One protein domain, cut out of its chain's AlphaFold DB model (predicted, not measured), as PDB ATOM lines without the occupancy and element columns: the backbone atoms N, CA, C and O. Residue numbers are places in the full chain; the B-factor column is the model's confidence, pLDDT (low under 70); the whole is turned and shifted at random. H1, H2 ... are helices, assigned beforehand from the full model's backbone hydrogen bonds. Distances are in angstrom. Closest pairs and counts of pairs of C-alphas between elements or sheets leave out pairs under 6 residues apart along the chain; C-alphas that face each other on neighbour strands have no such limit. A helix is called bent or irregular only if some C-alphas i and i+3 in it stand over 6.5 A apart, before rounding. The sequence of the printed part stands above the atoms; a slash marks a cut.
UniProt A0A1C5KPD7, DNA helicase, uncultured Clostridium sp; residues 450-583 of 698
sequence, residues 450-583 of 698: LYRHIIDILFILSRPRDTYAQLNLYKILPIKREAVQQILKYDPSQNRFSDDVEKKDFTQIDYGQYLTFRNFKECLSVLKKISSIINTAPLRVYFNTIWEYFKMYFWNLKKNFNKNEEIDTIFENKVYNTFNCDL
ATOM      1  N   LEU A 450      22.341 -20.747 114.522       93.75
ATOM      2  CA  LEU A 450      21.724 -21.124 115.798       93.75
ATOM      3  C   LEU A 450      22.441 -20.518 117.012       93.75
ATOM      4  O   LEU A 450      21.777 -19.954 117.879       93.75
ATOM      5  N   TYR A 451      23.779 -20.566 117.063       92.94
ATOM      6  CA  TYR A 451      24.535 -19.950 118.162       92.94
ATOM      7  C   TYR A 451      24.244 -18.454 118.250       92.94
ATOM      8  O   TYR A 451      23.969 -17.936 119.329       92.94
ATOM      9  N   ARG A 452      24.268 -17.761 117.104       92.56
ATOM     10  CA  ARG A 452      23.970 -16.328 117.034       92.56
ATOM     11  C   ARG A 452      22.541 -16.043 117.493       92.56
ATOM     12  O   ARG A 452      22.351 -15.167 118.324       92.56
ATOM     13  N   HIS A 453      21.555 -16.793 117.006       95.88
ATOM     14  CA  HIS A 453      20.152 -16.584 117.359       95.88
ATOM     15  C   HIS A 453      19.874 -16.769 118.851       95.88
ATOM     16  O   HIS A 453      19.201 -15.927 119.443       95.88
ATOM     17  N   ILE A 454      20.427 -17.816 119.464       96.88
ATOM     18  CA  ILE A 454      20.296 -18.048 120.905       96.88
ATOM     19  C   ILE A 454      21.008 -16.957 121.711       96.88
ATOM     20  O   ILE A 454      20.448 -16.445 122.678       96.88
ATOM     21  N   ILE A 455      22.210 -16.545 121.300       94.75
ATOM     22  CA  ILE A 455      22.936 -15.449 121.958       94.75
ATOM     23  C   ILE A 455      22.151 -14.134 121.869       94.75
ATOM     24  O   ILE A 455      22.048 -13.436 122.875       94.75
ATOM     25  N   ASP A 456      21.556 -13.812 120.715       94.56
ATOM     26  CA  ASP A 456      20.719 -12.615 120.553       94.56
ATOM     27  C   ASP A 456      19.552 -12.623 121.552       94.56
ATOM     28  O   ASP A 456      19.277 -11.615 122.196       94.56
ATOM     29  N   ILE A 457      18.896 -13.775 121.722       96.81
ATOM     30  CA  ILE A 457      17.792 -13.965 122.671       96.81
ATOM     31  C   ILE A 457      18.251 -13.760 124.115       96.81
ATOM     32  O   ILE A 457      17.613 -13.037 124.879       96.81
ATOM     33  N   LEU A 458      19.374 -14.366 124.499       96.56
ATOM     34  CA  LEU A 458      19.924 -14.214 125.846       96.56
ATOM     35  C   LEU A 458      20.378 -12.769 126.110       96.56
ATOM     36  O   LEU A 458      20.261 -12.282 127.237       96.56
ATOM     37  N   PHE A 459      20.812 -12.037 125.078       95.31
ATOM     38  CA  PHE A 459      21.083 -10.604 125.189       95.31
ATOM     39  C   PHE A 459      19.829  -9.766 125.412       95.31
ATOM     40  O   PHE A 459      19.882  -8.868 126.245       95.31
ATOM     41  N   ILE A 460      18.703 -10.076 124.758       94.69
ATOM     42  CA  ILE A 460      17.420  -9.409 125.055       94.69
ATOM     43  C   ILE A 460      17.106  -9.536 126.546       94.69
ATOM     44  O   ILE A 460      16.799  -8.550 127.208       94.69
ATOM     45  N   LEU A 461      17.198 -10.755 127.078       95.94
ATOM     46  CA  LEU A 461      16.775 -11.055 128.443       95.94
ATOM     47  C   LEU A 461      17.751 -10.523 129.502       95.94
ATOM     48  O   LEU A 461      17.309 -10.120 130.575       95.94
ATOM     49  N   SER A 462      19.055 -10.494 129.216       94.75
ATOM     50  CA  SER A 462      20.075  -9.934 130.124       94.75
ATOM     51  C   SER A 462      20.185  -8.411 130.045       94.75
ATOM     52  O   SER A 462      20.617  -7.776 131.008       94.75
ATOM     53  N   ARG A 463      19.780  -7.812 128.918       94.06
ATOM     54  CA  ARG A 463      19.793  -6.364 128.667       94.06
ATOM     55  C   ARG A 463      18.405  -5.902 128.220       94.06
ATOM     56  O   ARG A 463      18.234  -5.443 127.091       94.06
ATOM     57  N   PRO A 464      17.400  -5.960 129.109       93.38
ATOM     58  CA  PRO A 464      16.002  -5.806 128.724       93.38
ATOM     59  C   PRO A 464      15.625  -4.413 128.211       93.38
ATOM     60  O   PRO A 464      14.550  -4.276 127.638       93.38
ATOM     61  N   ARG A 465      16.487  -3.397 128.369       93.94
ATOM     62  CA  ARG A 465      16.314  -2.020 127.857       93.94
ATOM     63  C   ARG A 465      17.133  -1.702 126.596       93.94
ATOM     64  O   ARG A 465      17.121  -0.563 126.134       93.94
ATOM     65  N   ASP A 466      17.895  -2.663 126.074       93.06
ATOM     66  CA  ASP A 466      18.691  -2.481 124.857       93.06
ATOM     67  C   ASP A 466      17.791  -2.615 123.621       93.06
ATOM     68  O   ASP A 466      17.421  -3.716 123.215       93.06
ATOM     69  N   THR A 467      17.436  -1.482 123.013       90.94
ATOM     70  CA  THR A 467      16.551  -1.424 121.841       90.94
ATOM     71  C   THR A 467      17.101  -2.178 120.630       90.94
ATOM     72  O   THR A 467      16.322  -2.777 119.888       90.94
ATOM     73  N   TYR A 468      18.424  -2.234 120.437       90.25
ATOM     74  CA  TYR A 468      19.013  -3.035 119.358       90.25
ATOM     75  C   TYR A 468      18.860  -4.531 119.630       90.25
ATOM     76  O   TYR A 468      18.529  -5.286 118.715       90.25
ATOM     77  N   ALA A 469      19.045  -4.969 120.879       91.31
ATOM     78  CA  ALA A 469      18.774  -6.355 121.251       91.31
ATOM     79  C   ALA A 469      17.287  -6.693 121.045       91.31
ATOM     80  O   ALA A 469      16.974  -7.709 120.423       91.31
ATOM     81  N   GLN A 470      16.381  -5.806 121.477       95.00
ATOM     82  CA  GLN A 470      14.924  -5.965 121.376       95.00
ATOM     83  C   GLN A 470      14.408  -6.156 119.941       95.00
ATOM     84  O   GLN A 470      13.373  -6.798 119.762       95.00
ATOM     85  N   LEU A 471      15.136  -5.719 118.904       93.50
ATOM     86  CA  LEU A 471      14.794  -6.038 117.508       93.50
ATOM     87  C   LEU A 471      14.694  -7.544 117.243       93.50
ATOM     88  O   LEU A 471      14.097  -7.945 116.249       93.50
ATOM     89  N   ASN A 472      15.261  -8.378 118.115       95.69
ATOM     90  CA  ASN A 472      15.236  -9.833 118.032       95.69
ATOM     91  C   ASN A 472      14.075 -10.487 118.805       95.69
ATOM     92  O   ASN A 472      13.995 -11.712 118.831       95.69
ATOM     93  N   LEU A 473      13.159  -9.713 119.403       96.06
ATOM     94  CA  LEU A 473      12.015 -10.231 120.175       96.06
ATOM     95  C   LEU A 473      11.108 -11.167 119.365       96.06
ATOM     96  O   LEU A 473      10.566 -12.122 119.914       96.06
ATOM     97  N   TYR A 474      11.006 -10.952 118.049       95.38
ATOM     98  CA  TYR A 474      10.266 -11.828 117.131       95.38
ATOM     99  C   TYR A 474      10.789 -13.275 117.113       95.38
ATOM    100  O   TYR A 474      10.109 -14.166 116.619       95.38
ATOM    101  N   LYS A 475      12.001 -13.527 117.631       96.50
ATOM    102  CA  LYS A 475      12.565 -14.876 117.726       96.50
ATOM    103  C   LYS A 475      11.958 -15.707 118.862       96.50
ATOM    104  O   LYS A 475      12.125 -16.918 118.848       96.50
ATOM    105  N   ILE A 476      11.315 -15.073 119.847       95.62
ATOM    106  CA  ILE A 476      10.821 -15.718 121.083       95.62
ATOM    107  C   ILE A 476       9.411 -15.291 121.493       95.62
ATOM    108  O   ILE A 476       8.883 -15.828 122.459       95.62
ATOM    109  N   LEU A 477       8.796 -14.347 120.782       95.75
ATOM    110  CA  LEU A 477       7.407 -13.933 120.971       95.75
ATOM    111  C   LEU A 477       6.587 -14.263 119.713       95.75
ATOM    112  O   LEU A 477       7.146 -14.246 118.615       95.75
ATOM    113  N   PRO A 478       5.262 -14.483 119.833       94.25
ATOM    114  CA  PRO A 478       4.379 -14.682 118.686       94.25
ATOM    115  C   PRO A 478       4.133 -13.362 117.933       94.25
ATOM    116  O   PRO A 478       3.040 -12.805 117.951       94.25
ATOM    117  N   ILE A 479       5.168 -12.829 117.284       93.50
ATOM    118  CA  ILE A 479       5.140 -11.574 116.529       93.50
ATOM    119  C   ILE A 479       6.121 -11.637 115.354       93.50
ATOM    120  O   ILE A 479       7.164 -12.278 115.436       93.50
ATOM    121  N   LYS A 480       5.794 -10.967 114.244       91.94
ATOM    122  CA  LYS A 480       6.670 -10.894 113.063       91.94
ATOM    123  C   LYS A 480       7.784  -9.860 113.244       91.94
ATOM    124  O   LYS A 480       7.640  -8.903 114.005       91.94
ATOM    125  N   ARG A 481       8.876 -10.014 112.491       92.12
ATOM    126  CA  ARG A 481      10.028  -9.099 112.532       92.12
ATOM    127  C   ARG A 481       9.639  -7.665 112.173       92.12
ATOM    128  O   ARG A 481      10.041  -6.738 112.867       92.12
ATOM    129  N   GLU A 482       8.835  -7.491 111.131       91.69
ATOM    130  CA  GLU A 482       8.396  -6.184 110.631       91.69
ATOM    131  C   GLU A 482       7.551  -5.455 111.681       91.69
ATOM    132  O   GLU A 482       7.691  -4.253 111.879       91.69
ATOM    133  N   ALA A 483       6.727  -6.201 112.418       93.69
ATOM    134  CA  ALA A 483       5.918  -5.656 113.501       93.69
ATOM    135  C   ALA A 483       6.782  -5.175 114.676       93.69
ATOM    136  O   ALA A 483       6.554  -4.084 115.190       93.69
ATOM    137  N   VAL A 484       7.816  -5.932 115.065       93.25
ATOM    138  CA  VAL A 484       8.784  -5.478 116.083       93.25
ATOM    139  C   VAL A 484       9.502  -4.207 115.626       93.25
ATOM    140  O   VAL A 484       9.649  -3.277 116.412       93.25
ATOM    141  N   GLN A 485       9.909  -4.135 114.355       93.06
ATOM    142  CA  GLN A 485      10.542  -2.938 113.792       93.06
ATOM    143  C   GLN A 485       9.607  -1.724 113.832       93.06
ATOM    144  O   GLN A 485      10.041  -0.644 114.216       93.06
ATOM    145  N   GLN A 486       8.325  -1.901 113.504       92.00
ATOM    146  CA  GLN A 486       7.325  -0.832 113.578       92.00
ATOM    147  C   GLN A 486       7.079  -0.364 115.017       92.00
ATOM    148  O   GLN A 486       7.119   0.836 115.277       92.00
ATOM    149  N   ILE A 487       6.885  -1.295 115.959       92.06
ATOM    150  CA  ILE A 487       6.666  -0.989 117.385       92.06
ATOM    151  C   ILE A 487       7.854  -0.213 117.963       92.06
ATOM    152  O   ILE A 487       7.671   0.759 118.691       92.06
ATOM    153  N   LEU A 488       9.072  -0.623 117.607       92.06
ATOM    154  CA  LEU A 488      10.300   0.032 118.051       92.06
ATOM    155  C   LEU A 488      10.675   1.261 117.208       92.06
ATOM    156  O   LEU A 488      11.709   1.862 117.479       92.06
ATOM    157  N   LYS A 489       9.874   1.635 116.199       92.94
ATOM    158  CA  LYS A 489      10.152   2.728 115.247       92.94
ATOM    159  C   LYS A 489      11.564   2.640 114.643       92.94
ATOM    160  O   LYS A 489      12.333   3.600 114.641       92.94
ATOM    161  N   TYR A 490      11.925   1.452 114.172       91.19
ATOM    162  CA  TYR A 490      13.211   1.164 113.551       91.19
ATOM    163  C   TYR A 490      13.117   1.212 112.026       91.19
ATOM    164  O   TYR A 490      12.309   0.495 111.432       91.19
ATOM    165  N   ASP A 491      13.992   1.994 111.393       85.44
ATOM    166  CA  ASP A 491      14.127   2.054 109.940       85.44
ATOM    167  C   ASP A 491      15.280   1.143 109.471       85.44
ATOM    168  O   ASP A 491      16.461   1.470 109.668       85.44
ATOM    169  N   PRO A 492      14.981   0.006 108.814       79.12
ATOM    170  CA  PRO A 492      16.007  -0.908 108.325       79.12
ATOM    171  C   PRO A 492      16.835  -0.337 107.167       79.12
ATOM    172  O   PRO A 492      17.942  -0.820 106.945       79.12
ATOM    173  N   SER A 493      16.339   0.668 106.437       74.62
ATOM    174  CA  SER A 493      17.060   1.279 105.311       74.62
ATOM    175  C   SER A 493      18.176   2.220 105.772       74.62
ATOM    176  O   SER A 493      19.222   2.299 105.132       74.62
ATOM    177  N   GLN A 494      17.969   2.888 106.909       78.62
ATOM    178  CA  GLN A 494      18.921   3.818 107.522       78.62
ATOM    179  C   GLN A 494      19.693   3.192 108.693       78.62
ATOM    180  O   GLN A 494      20.583   3.827 109.254       78.62
ATOM    181  N   ASN A 495      19.354   1.952 109.072       80.06
ATOM    182  CA  ASN A 495      19.944   1.222 110.196       80.06
ATOM    183  C   ASN A 495      19.900   2.017 111.521       80.06
ATOM    184  O   ASN A 495      20.856   2.011 112.303       80.06
ATOM    185  N   ARG A 496      18.792   2.733 111.765       88.81
ATOM    186  CA  ARG A 496      18.609   3.604 112.936       88.81
ATOM    187  C   ARG A 496      17.173   3.589 113.453       88.81
ATOM    188  O   ARG A 496      16.234   3.314 112.710       88.81
ATOM    189  N   PHE A 497      17.027   3.909 114.731       89.94
ATOM    190  CA  PHE A 497      15.742   4.205 115.361       89.94
ATOM    191  C   PHE A 497      15.352   5.664 115.106       89.94
ATOM    192  O   PHE A 497      16.231   6.494 114.864       89.94
ATOM    193  N   SER A 498      14.060   5.978 115.176       88.69
ATOM    194  CA  SER A 498      13.602   7.370 115.233       88.69
ATOM    195  C   SER A 498      14.123   8.076 116.493       88.69
ATOM    196  O   SER A 498      14.305   7.449 117.539       88.69
ATOM    197  N   ASP A 499      14.347   9.389 116.404       83.69
ATOM    198  CA  ASP A 499      14.946  10.187 117.487       83.69
ATOM    199  C   ASP A 499      14.072  10.244 118.759       83.69
ATOM    200  O   ASP A 499      14.563  10.533 119.848       83.69
ATOM    201  N   ASP A 500      12.781   9.929 118.640       82.75
ATOM    202  CA  ASP A 500      11.777   9.948 119.706       82.75
ATOM    203  C   ASP A 500      11.566   8.583 120.396       82.75
ATOM    204  O   ASP A 500      10.618   8.413 121.168       82.75
ATOM    205  N   VAL A 501      12.412   7.581 120.123       81.81
ATOM    206  CA  VAL A 501      12.274   6.243 120.721       81.81
ATOM    207  C   VAL A 501      12.704   6.243 122.187       81.81
ATOM    208  O   VAL A 501      13.881   6.354 122.533       81.81
ATOM    209  N   GLU A 502      11.731   6.040 123.072       80.31
ATOM    210  CA  GLU A 502      11.959   5.871 124.503       80.31
ATOM    211  C   GLU A 502      12.574   4.491 124.810       80.31
ATOM    212  O   GLU A 502      12.057   3.452 124.392       80.31
ATOM    213  N   LYS A 503      13.670   4.459 125.583       86.44
ATOM    214  CA  LYS A 503      14.343   3.212 125.992       86.44
ATOM    215  C   LYS A 503      13.574   2.505 127.110       86.44
ATOM    216  O   LYS A 503      13.899   2.648 128.290       86.44
ATOM    217  N   LYS A 504      12.558   1.731 126.730       91.38
ATOM    218  CA  LYS A 504      11.739   0.929 127.652       91.38
ATOM    219  C   LYS A 504      12.324  -0.456 127.875       91.38
ATOM    220  O   LYS A 504      13.006  -1.007 127.017       91.38
ATOM    221  N   ASP A 505      12.027  -1.023 129.040       93.50
ATOM    222  CA  ASP A 505      12.189  -2.456 129.268       93.50
ATOM    223  C   ASP A 505      11.257  -3.229 128.320       93.50
ATOM    224  O   ASP A 505      10.133  -2.778 128.090       93.50
ATOM    225  N   PHE A 506      11.674  -4.381 127.782       94.12
ATOM    226  CA  PHE A 506      10.840  -5.131 126.836       94.12
ATOM    227  C   PHE A 506       9.466  -5.494 127.422       94.12
ATOM    228  O   PHE A 506       8.479  -5.568 126.702       94.12
ATOM    229  N   THR A 507       9.364  -5.646 128.744       93.00
ATOM    230  CA  THR A 507       8.095  -5.939 129.428       93.00
ATOM    231  C   THR A 507       7.143  -4.741 129.519       93.00
ATOM    232  O   THR A 507       5.980  -4.915 129.873       93.00
ATOM    233  N   GLN A 508       7.632  -3.537 129.214       93.06
ATOM    234  CA  GLN A 508       6.906  -2.263 129.256       93.06
ATOM    235  C   GLN A 508       6.610  -1.704 127.856       93.06
ATOM    236  O   GLN A 508       6.039  -0.619 127.737       93.06
ATOM    237  N   ILE A 509       7.021  -2.408 126.798       92.56
ATOM    238  CA  ILE A 509       6.706  -2.037 125.420       92.56
ATOM    239  C   ILE A 509       5.199  -2.190 125.192       92.56
ATOM    240  O   ILE A 509       4.593  -3.188 125.588       92.56
ATOM    241  N   ASP A 510       4.604  -1.211 124.517       91.56
ATOM    242  CA  ASP A 510       3.235  -1.335 124.033       91.56
ATOM    243  C   ASP A 510       3.214  -2.197 122.765       91.56
ATOM    244  O   ASP A 510       3.568  -1.759 121.670       91.56
ATOM    245  N   TYR A 511       2.817  -3.455 122.934       92.50
ATOM    246  CA  TYR A 511       2.649  -4.402 121.837       92.50
ATOM    247  C   TYR A 511       1.271  -4.293 121.160       92.50
ATOM    248  O   TYR A 511       0.969  -5.085 120.268       92.50
ATOM    249  N   GLY A 512       0.407  -3.356 121.566       91.19
ATOM    250  CA  GLY A 512      -0.895  -3.103 120.951       91.19
ATOM    251  C   GLY A 512      -1.730  -4.372 120.744       91.19
ATOM    252  O   GLY A 512      -1.929  -5.176 121.659       91.19
ATOM    253  N   GLN A 513      -2.191  -4.583 119.507       90.44
ATOM    254  CA  GLN A 513      -3.041  -5.725 119.141       90.44
ATOM    255  C   GLN A 513      -2.388  -7.096 119.393       90.44
ATOM    256  O   GLN A 513      -3.096  -8.074 119.638       90.44
ATOM    257  N   TYR A 514      -1.053  -7.188 119.393       91.75
ATOM    258  CA  TYR A 514      -0.341  -8.461 119.570       91.75
ATOM    259  C   TYR A 514      -0.522  -9.041 120.978       91.75
ATOM    260  O   TYR A 514      -0.430 -10.252 121.154       91.75
ATOM    261  N   LEU A 515      -0.900  -8.226 121.972       88.50
ATOM    262  CA  LEU A 515      -1.261  -8.709 123.311       88.50
ATOM    263  C   LEU A 515      -2.480  -9.646 123.314       88.50
ATOM    264  O   LEU A 515      -2.693 -10.360 124.295       88.50
ATOM    265  N   THR A 516      -3.291  -9.631 122.253       88.19
ATOM    266  CA  THR A 516      -4.442 -10.533 122.088       88.19
ATOM    267  C   THR A 516      -4.065 -11.864 121.436       88.19
ATOM    268  O   THR A 516      -4.874 -12.791 121.430       88.19
ATOM    269  N   PHE A 517      -2.840 -11.993 120.912       90.19
ATOM    270  CA  PHE A 517      -2.392 -13.224 120.274       90.19
ATOM    271  C   PHE A 517      -2.274 -14.341 121.309       90.19
ATOM    272  O   PHE A 517      -1.858 -14.134 122.455       90.19
ATOM    273  N   ARG A 518      -2.633 -15.555 120.883       88.06
ATOM    274  CA  ARG A 518      -2.588 -16.745 121.732       88.06
ATOM    275  C   ARG A 518      -1.190 -16.906 122.340       88.06
ATOM    276  O   ARG A 518      -0.188 -16.834 121.635       88.06
ATOM    277  N   ASN A 519      -1.149 -17.126 123.652       88.81
ATOM    278  CA  ASN A 519       0.058 -17.313 124.464       88.81
ATOM    279  C   ASN A 519       1.004 -16.094 124.555       88.81
ATOM    280  O   ASN A 519       2.025 -16.193 125.229       88.81
ATOM    281  N   PHE A 520       0.687 -14.931 123.962       94.25
ATOM    282  CA  PHE A 520       1.593 -13.769 123.983       94.25
ATOM    283  C   PHE A 520       1.854 -13.266 125.411       94.25
ATOM    284  O   PHE A 520       3.002 -13.162 125.840       94.25
ATOM    285  N   LYS A 521       0.788 -12.974 126.175       92.75
ATOM    286  CA  LYS A 521       0.895 -12.457 127.555       92.75
ATOM    287  C   LYS A 521       1.578 -13.445 128.500       92.75
ATOM    288  O   LYS A 521       2.355 -13.043 129.361       92.75
ATOM    289  N   GLU A 522       1.279 -14.730 128.332       93.31
ATOM    290  CA  GLU A 522       1.897 -15.806 129.103       93.31
ATOM    291  C   GLU A 522       3.396 -15.892 128.807       93.31
ATOM    292  O   GLU A 522       4.201 -15.811 129.732       93.31
ATOM    293  N   CYS A 523       3.771 -15.941 127.524       94.38
ATOM    294  CA  CYS A 523       5.163 -15.950 127.088       94.38
ATOM    295  C   CYS A 523       5.925 -14.731 127.635       94.38
ATOM    296  O   CYS A 523       6.972 -14.888 128.259       94.38
ATOM    297  N   LEU A 524       5.359 -13.524 127.521       95.62
ATOM    298  CA  LEU A 524       5.968 -12.301 128.055       95.62
ATOM    299  C   LEU A 524       6.178 -12.365 129.580       95.62
ATOM    300  O   LEU A 524       7.230 -11.964 130.080       95.62
ATOM    301  N   SER A 525       5.204 -12.901 130.322       95.69
ATOM    302  CA  SER A 525       5.299 -13.103 131.776       95.69
ATOM    303  C   SER A 525       6.413 -14.088 132.149       95.69
ATOM    304  O   SER A 525       7.188 -13.837 133.074       95.69
ATOM    305  N   VAL A 526       6.542 -15.185 131.400       96.62
ATOM    306  CA  VAL A 526       7.613 -16.173 131.583       96.62
ATOM    307  C   VAL A 526       8.981 -15.558 131.281       96.62
ATOM    308  O   VAL A 526       9.885 -15.647 132.110       96.62
ATOM    309  N   LEU A 527       9.129 -14.854 130.155       96.94
ATOM    310  CA  LEU A 527      10.377 -14.180 129.783       96.94
ATOM    311  C   LEU A 527      10.790 -13.114 130.809       96.94
ATOM    312  O   LEU A 527      11.976 -12.990 131.108       96.94
ATOM    313  N   LYS A 528       9.833 -12.393 131.411       96.75
ATOM    314  CA  LYS A 528      10.096 -11.453 132.515       96.75
ATOM    315  C   LYS A 528      10.709 -12.151 133.730       96.75
ATOM    316  O   LYS A 528      11.684 -11.656 134.292       96.75
ATOM    317  N   LYS A 529      10.163 -13.306 134.127       97.00
ATOM    318  CA  LYS A 529      10.722 -14.110 135.227       97.00
ATOM    319  C   LYS A 529      12.142 -14.562 134.896       97.00
ATOM    320  O   LYS A 529      13.032 -14.385 135.719       97.00
ATOM    321  N   ILE A 530      12.379 -15.052 133.681       97.38
ATOM    322  CA  ILE A 530      13.719 -15.470 133.245       97.38
ATOM    323  C   ILE A 530      14.700 -14.289 133.265       97.38
ATOM    324  O   ILE A 530      15.790 -14.410 133.819       97.38
ATOM    325  N   SER A 531      14.304 -13.129 132.736       96.69
ATOM    326  CA  SER A 531      15.127 -11.911 132.727       96.69
ATOM    327  C   SER A 531      15.567 -11.486 134.136       96.69
ATOM    328  O   SER A 531      16.709 -11.073 134.315       96.69
ATOM    329  N   SER A 532      14.723 -11.677 135.160       96.12
ATOM    330  CA  SER A 532      15.098 -11.373 136.553       96.12
ATOM    331  C   SER A 532      16.171 -12.289 137.156       96.12
ATOM    332  O   SER A 532      16.829 -11.880 138.109       96.12
ATOM    333  N   ILE A 533      16.374 -13.496 136.612       96.50
ATOM    334  CA  ILE A 533      17.322 -14.490 137.149       96.50
ATOM    335  C   ILE A 533      18.491 -14.806 136.204       96.50
ATOM    336  O   ILE A 533      19.426 -15.486 136.612       96.50
ATOM    337  N   ILE A 534      18.474 -14.325 134.956       94.50
ATOM    338  CA  ILE A 534      19.410 -14.733 133.888       94.50
ATOM    339  C   ILE A 534      20.894 -14.495 134.211       94.50
ATOM    340  O   ILE A 534      21.764 -15.211 133.718       94.50
ATOM    341  N   ASN A 535      21.193 -13.492 135.040       90.94
ATOM    342  CA  ASN A 535      22.566 -13.144 135.410       90.94
ATOM    343  C   ASN A 535      23.093 -13.950 136.607       90.94
ATOM    344  O   ASN A 535      24.291 -13.918 136.869       90.94
ATOM    345  N   THR A 536      22.220 -14.646 137.341       94.00
ATOM    346  CA  THR A 536      22.568 -15.334 138.597       94.00
ATOM    347  C   THR A 536      22.271 -16.828 138.567       94.00
ATOM    348  O   THR A 536      22.961 -17.600 139.223       94.00
ATOM    349  N   ALA A 537      21.235 -17.248 137.843       96.38
ATOM    350  CA  ALA A 537      20.850 -18.645 137.732       96.38
ATOM    351  C   ALA A 537      21.637 -19.351 136.612       96.38
ATOM    352  O   ALA A 537      21.908 -18.742 135.570       96.38
ATOM    353  N   PRO A 538      21.947 -20.646 136.776       97.56
ATOM    354  CA  PRO A 538      22.452 -21.475 135.688       97.56
ATOM    355  C   PRO A 538      21.482 -21.535 134.505       97.56
ATOM    356  O   PRO A 538      20.264 -21.601 134.698       97.56
ATOM    357  N   LEU A 539      22.011 -21.601 133.281       97.62
ATOM    358  CA  LEU A 539      21.209 -21.688 132.058       97.62
ATOM    359  C   LEU A 539      20.244 -22.881 132.069       97.62
ATOM    360  O   LEU A 539      19.102 -22.732 131.634       97.62
ATOM    361  N   ARG A 540      20.651 -24.036 132.619       97.56
ATOM    362  CA  ARG A 540      19.809 -25.244 132.746       97.56
ATOM    363  C   ARG A 540      18.437 -24.969 133.380       97.56
ATOM    364  O   ARG A 540      17.472 -25.655 133.060       97.56
ATOM    365  N   VAL A 541      18.326 -23.958 134.247       97.56
ATOM    366  CA  VAL A 541      17.080 -23.612 134.955       97.56
ATOM    367  C   VAL A 541      15.996 -23.082 134.010       97.56
ATOM    368  O   VAL A 541      14.815 -23.320 134.244       97.56
ATOM    369  N   TYR A 542      16.373 -22.361 132.953       97.25
ATOM    370  CA  TYR A 542      15.425 -21.631 132.101       97.25
ATOM    371  C   TYR A 542      15.599 -21.885 130.599       97.25
ATOM    372  O   TYR A 542      14.737 -21.506 129.802       97.25
ATOM    373  N   PHE A 543      16.700 -22.509 130.178       97.88
ATOM    374  CA  PHE A 543      17.041 -22.628 128.765       97.88
ATOM    375  C   PHE A 543      16.064 -23.513 127.982       97.88
ATOM    376  O   PHE A 543      15.739 -23.162 126.852       97.88
ATOM    377  N   ASN A 544      15.531 -24.593 128.572       97.81
ATOM    378  CA  ASN A 544      14.538 -25.432 127.886       97.81
ATOM    379  C   ASN A 544      13.301 -24.619 127.462       97.81
ATOM    380  O   ASN A 544      12.861 -24.700 126.320       97.81
ATOM    381  N   THR A 545      12.800 -23.749 128.342       97.12
ATOM    382  CA  THR A 545      11.673 -22.858 128.036       97.12
ATOM    383  C   THR A 545      12.008 -21.874 126.913       97.12
ATOM    384  O   THR A 545      11.204 -21.668 126.005       97.12
ATOM    385  N   ILE A 546      13.208 -21.279 126.937       97.31
ATOM    386  CA  ILE A 546      13.677 -20.411 125.844       97.31
ATOM    387  C   ILE A 546      13.725 -21.191 124.528       97.31
ATOM    388  O   ILE A 546      13.278 -20.688 123.498       97.31
ATOM    389  N   TRP A 547      14.269 -22.406 124.561       97.88
ATOM    390  CA  TRP A 547      14.424 -23.271 123.399       97.88
ATOM    391  C   TRP A 547      13.076 -23.634 122.770       97.88
ATOM    392  O   TRP A 547      12.927 -23.540 121.553       97.88
ATOM    393  N   GLU A 548      12.070 -23.968 123.581       97.25
ATOM    394  CA  GLU A 548      10.711 -24.265 123.115       97.25
ATOM    395  C   GLU A 548      10.059 -23.062 122.418       97.25
ATOM    396  O   GLU A 548       9.562 -23.198 121.296       97.25
ATOM    397  N   TYR A 549      10.112 -21.868 123.022       97.19
ATOM    398  CA  TYR A 549       9.580 -20.652 122.393       97.19
ATOM    399  C   TYR A 549      10.343 -20.272 121.125       97.19
ATOM    400  O   TYR A 549       9.727 -19.929 120.115       97.19
ATOM    401  N   PHE A 550      11.669 -20.393 121.144       97.38
ATOM    402  CA  PHE A 550      12.507 -20.152 119.976       97.38
ATOM    403  C   PHE A 550      12.161 -21.086 118.811       97.38
ATOM    404  O   PHE A 550      11.997 -20.630 117.675       97.38
ATOM    405  N   LYS A 551      12.001 -22.388 119.084       96.12
ATOM    406  CA  LYS A 551      11.589 -23.370 118.073       96.12
ATOM    407  C   LYS A 551      10.202 -23.082 117.530       96.12
ATOM    408  O   LYS A 551      10.031 -23.056 116.312       96.12
ATOM    409  N   MET A 552       9.244 -22.825 118.416       94.81
ATOM    410  CA  MET A 552       7.850 -22.601 118.049       94.81
ATOM    411  C   MET A 552       7.655 -21.337 117.202       94.81
ATOM    412  O   MET A 552       6.925 -21.386 116.216       94.81
ATOM    413  N   TYR A 553       8.287 -20.219 117.567       94.94
ATOM    414  CA  TYR A 553       8.008 -18.926 116.933       94.94
ATOM    415  C   TYR A 553       8.964 -18.554 115.798       94.94
ATOM    416  O   TYR A 553       8.609 -17.718 114.968       94.94
ATOM    417  N   PHE A 554      10.149 -19.167 115.723       95.12
ATOM    418  CA  PHE A 554      11.151 -18.770 114.735       95.12
ATOM    419  C   PHE A 554      11.873 -19.936 114.065       95.12
ATOM    420  O   PHE A 554      11.823 -20.048 112.841       95.12
ATOM    421  N   TRP A 555      12.554 -20.797 114.826       94.69
ATOM    422  CA  TRP A 555      13.511 -21.734 114.230       94.69
ATOM    423  C   TRP A 555      12.858 -22.777 113.323       94.69
ATOM    424  O   TRP A 555      13.348 -22.978 112.218       94.69
ATOM    425  N   ASN A 556      11.724 -23.371 113.713       93.00
ATOM    426  CA  ASN A 556      11.057 -24.377 112.875       93.00
ATOM    427  C   ASN A 556      10.598 -23.799 111.524       93.00
ATOM    428  O   ASN A 556      10.636 -24.493 110.515       93.00
ATOM    429  N   LEU A 557      10.202 -22.522 111.487       88.25
ATOM    430  CA  LEU A 557       9.866 -21.838 110.237       88.25
ATOM    431  C   LEU A 557      11.122 -21.519 109.423       88.25
ATOM    432  O   LEU A 557      11.138 -21.744 108.217       88.25
ATOM    433  N   LYS A 558      12.178 -21.010 110.069       87.56
ATOM    434  CA  LYS A 558      13.442 -20.649 109.410       87.56
ATOM    435  C   LYS A 558      14.142 -21.862 108.794       87.56
ATOM    436  O   LYS A 558      14.654 -21.741 107.683       87.56
ATOM    437  N   LYS A 559      14.135 -22.999 109.497       86.19
ATOM    438  CA  LYS A 559      14.754 -24.265 109.086       86.19
ATOM    439  C   LYS A 559      14.238 -24.746 107.728       86.19
ATOM    440  O   LYS A 559      15.028 -25.205 106.916       86.19
ATOM    441  N   ASN A 560      12.958 -24.528 107.423       83.44
ATOM    442  CA  ASN A 560      12.368 -24.896 106.128       83.44
ATOM    443  C   ASN A 560      12.971 -24.141 104.928       83.44
ATOM    444  O   ASN A 560      12.786 -24.558 103.790       83.44
ATOM    445  N   PHE A 561      13.669 -23.028 105.167       80.56
ATOM    446  CA  PHE A 561      14.356 -22.249 104.132       80.56
ATOM    447  C   PHE A 561      15.863 -22.529 104.076       80.56
ATOM    448  O   PHE A 561      16.569 -21.921 103.270       80.56
ATOM    449  N   ASN A 562      16.384 -23.384 104.957       80.56
ATOM    450  CA  ASN A 562      17.792 -23.750 104.956       80.56
ATOM    451  C   ASN A 562      18.041 -24.878 103.950       80.56
ATOM    452  O   ASN A 562      17.201 -25.744 103.731       80.56
ATOM    453  N   LYS A 563      19.221 -24.862 103.325       74.56
ATOM    454  CA  LYS A 563      19.568 -25.813 102.258       74.56
ATOM    455  C   LYS A 563      19.869 -27.225 102.773       74.56
ATOM    456  O   LYS A 563      19.796 -28.168 101.993       74.56
ATOM    457  N   ASN A 564      20.251 -27.366 104.045       77.69
ATOM    458  CA  ASN A 564      20.823 -28.601 104.578       77.69
ATOM    459  C   ASN A 564      20.218 -28.978 105.941       77.69
ATOM    460  O   ASN A 564      20.704 -28.577 106.999       77.69
ATOM    461  N   GLU A 565      19.150 -29.773 105.897       80.94
ATOM    462  CA  GLU A 565      18.392 -30.189 107.080       80.94
ATOM    463  C   GLU A 565      19.197 -31.091 108.037       80.94
ATOM    464  O   GLU A 565      19.033 -31.011 109.259       80.94
ATOM    465  N   GLU A 566      20.087 -31.933 107.501       81.94
ATOM    466  CA  GLU A 566      20.924 -32.842 108.295       81.94
ATOM    467  C   GLU A 566      21.873 -32.045 109.197       81.94
ATOM    468  O   GLU A 566      21.949 -32.276 110.407       81.94
ATOM    469  N   ILE A 567      22.536 -31.039 108.625       83.88
ATOM    470  CA  ILE A 567      23.417 -30.131 109.357       83.88
ATOM    471  C   ILE A 567      22.651 -29.369 110.444       83.88
ATOM    472  O   ILE A 567      23.112 -29.319 111.587       83.88
ATOM    473  N   ASP A 568      21.485 -28.808 110.117       88.00
ATOM    474  CA  ASP A 568      20.662 -28.086 111.092       88.00
ATOM    475  C   ASP A 568      20.268 -28.989 112.266       88.00
ATOM    476  O   ASP A 568      20.338 -28.582 113.425       88.00
ATOM    477  N   THR A 569      19.923 -30.244 111.982       87.69
ATOM    478  CA  THR A 569      19.558 -31.235 113.000       87.69
ATOM    479  C   THR A 569      20.743 -31.588 113.907       87.69
ATOM    480  O   THR A 569      20.589 -31.660 115.129       87.69
ATOM    481  N   ILE A 570      21.951 -31.725 113.350       87.75
ATOM    482  CA  ILE A 570      23.182 -31.910 114.137       87.75
ATOM    483  C   ILE A 570      23.417 -30.705 115.061       87.75
ATOM    484  O   ILE A 570      23.733 -30.872 116.246       87.75
ATOM    485  N   PHE A 571      23.266 -29.484 114.542       91.19
ATOM    486  CA  PHE A 571      23.499 -28.272 115.325       91.19
ATOM    487  C   PHE A 571      22.401 -27.984 116.349       91.19
ATOM    488  O   PHE A 571      22.731 -27.434 117.397       91.19
ATOM    489  N   GLU A 572      21.150 -28.391 116.129       93.50
ATOM    490  CA  GLU A 572      20.095 -28.320 117.150       93.50
ATOM    491  C   GLU A 572      20.525 -29.051 118.425       93.50
ATOM    492  O   GLU A 572      20.533 -28.455 119.503       93.50
ATOM    493  N   ASN A 573      20.978 -30.301 118.295       90.81
ATOM    494  CA  ASN A 573      21.437 -31.102 119.431       90.81
ATOM    495  C   ASN A 573      22.672 -30.487 120.102       90.81
ATOM    496  O   ASN A 573      22.738 -30.379 121.329       90.81
ATOM    497  N   LYS A 574      23.659 -30.043 119.311       91.12
ATOM    498  CA  LYS A 574      24.887 -29.430 119.843       91.12
ATOM    499  C   LYS A 574      24.619 -28.121 120.578       91.12
ATOM    500  O   LYS A 574      25.133 -27.923 121.679       91.12
ATOM    501  N   VAL A 575      23.830 -27.227 119.986       94.81
ATOM    502  CA  VAL A 575      23.492 -25.930 120.581       94.81
ATOM    503  C   VAL A 575      22.646 -26.146 121.825       94.81
ATOM    504  O   VAL A 575      22.969 -25.572 122.862       94.81
ATOM    505  N   TYR A 576      21.650 -27.035 121.776       96.44
ATOM    506  CA  TYR A 576      20.851 -27.353 122.954       96.44
ATOM    507  C   TYR A 576      21.728 -27.814 124.122       96.44
ATOM    508  O   TYR A 576      21.682 -27.218 125.193       96.44
ATOM    509  N   ASN A 577      22.605 -28.794 123.897       94.31
ATOM    510  CA  ASN A 577      23.502 -29.307 124.935       94.31
ATOM    511  C   ASN A 577      24.527 -28.269 125.419       94.31
ATOM    512  O   ASN A 577      24.916 -28.281 126.582       94.31
ATOM    513  N   THR A 578      24.963 -27.358 124.544       94.25
ATOM    514  CA  THR A 578      25.920 -26.302 124.907       94.25
ATOM    515  C   THR A 578      25.302 -25.278 125.855       94.25
ATOM    516  O   THR A 578      25.948 -24.860 126.815       94.25
ATOM    517  N   PHE A 579      24.066 -24.857 125.586       96.44
ATOM    518  CA  PHE A 579      23.392 -23.843 126.393       96.44
ATOM    519  C   PHE A 579      22.623 -24.442 127.573       96.44
ATOM    520  O   PHE A 579      22.497 -23.771 128.590       96.44
ATOM    521  N   ASN A 580      22.184 -25.699 127.510       96.88
ATOM    522  CA  ASN A 580      21.577 -26.408 128.635       96.88
ATOM    523  C   ASN A 580      22.644 -26.907 129.631       96.88
ATOM    524  O   ASN A 580      22.875 -28.108 129.774       96.88
ATOM    525  N   CYS A 581      23.336 -25.977 130.290       95.94
ATOM    526  CA  CYS A 581      24.467 -26.267 131.171       95.94
ATOM    527  C   CYS A 581      24.360 -25.567 132.534       95.94
ATOM    528  O   CYS A 581      23.503 -24.710 132.754       95.94
ATOM    529  N   ASP A 582      25.260 -25.933 133.449       97.19
ATOM    530  CA  ASP A 582      25.299 -25.400 134.821       97.19
ATOM    531  C   ASP A 582      26.000 -24.038 134.942       97.19
ATOM    532  O   ASP A 582      26.157 -23.520 136.042       97.19
ATOM    533  N   LEU A 583      26.415 -23.448 133.818       96.81
ATOM    534  CA  LEU A 583      27.011 -22.115 133.782       96.81
ATOM    535  C   LEU A 583      25.925 -21.039 133.727       96.81
ATOM    536  O   LEU A 583      24.851 -21.245 133.155       96.81
TER     537      LEU A 583
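AT A GLANCE: This is residues 450 to 583 of the 698 residues of the protein "DNA helicase" of uncultured Clostridium sp (UniProt A0A1C5KPD7). The longest helix, H6, and H7 form a helical hairpin along one side of the domain, and its turn, residues 560 to 567, sticks out. H1 lies near H6, with its first residues touching H7, and H5 meets the other end of H1 at about a right angle; the short helices H2, H3 and H4 and a long unnamed stretch, residues 488 to 511, make the side away from the hairpin. The printed part has 134 residues with seven named helices, H1 to H7 in chain order, and no named strand: all helix. It is compact, with a radius of gyration of the C-alphas of 15.1 A and spans of 43 by 37 by 28 A.

IN THESE COORDINATES: H6, residues 543 to 559, measures 19.9 A from first to last C-alpha. It is irregular: C-alphas 553 and 556 are 7.4 A apart, and it has a kink of 53 degrees near residue 551. H7, residues 565 to 579, measures 20.9 A and ends at C-alpha 579 (23.392, -23.843, 126.393). H1, residues 450 to 462, measures 18.3 A from C-alpha 450 (21.724, -21.124, 115.798). H5, residues 520 to 533, measures 20.5 A. H2 is residues 467 to 470, H3 residues 481 to 487 and H4 residues 512 to 516.

HOW THE PARTS SIT: H6 and H7 touch and run opposite ways at a shallow tilt of 19 degrees, a hairpin; their closest C-alphas, those of Phe 543 and Phe 579, are 6.9 A apart. H6 is near H1, the hub, which touches three helices. H1 touches H7 with residues 450 to 451 alone, closest at the C-alphas of Tyr 451 and Val 575, 6.5 A, the same way at a tilt of 36 degrees, only just steep. H1 touches H5 about perpendicular, at 78 degrees, with the C-alphas of Leu 461 and Ser 531 closest, 4.7 A. H1 touches H2, with the C-alphas of Ile 460 and Ala 469 closest, 5.1 A. H4 is close to H5 but not clearly touching, with the C-alphas of Leu 515 and Lys 521 closest, 6.1 A. H3 touches no helix. The helix packing is mostly crossed, only just. Every O i to N i+4 pair is within hydrogen-bond range in H1, H3 and H7, against 9 of 10 in H5, 10 of 13 in H6 and 0 of 1 in H4, where 2 of 2 O i to N i+3 pairs are; H2 is too short for such a pair.

THE WHOLE: The two C-alphas farthest apart, those of Asp 500 and Glu 566, are 45.2 A apart. The printed part has no cut. The link from H3 to H4, 24 residues, is long. The mean pLDDT of the printed part is 92.1, and no printed residue is under 70.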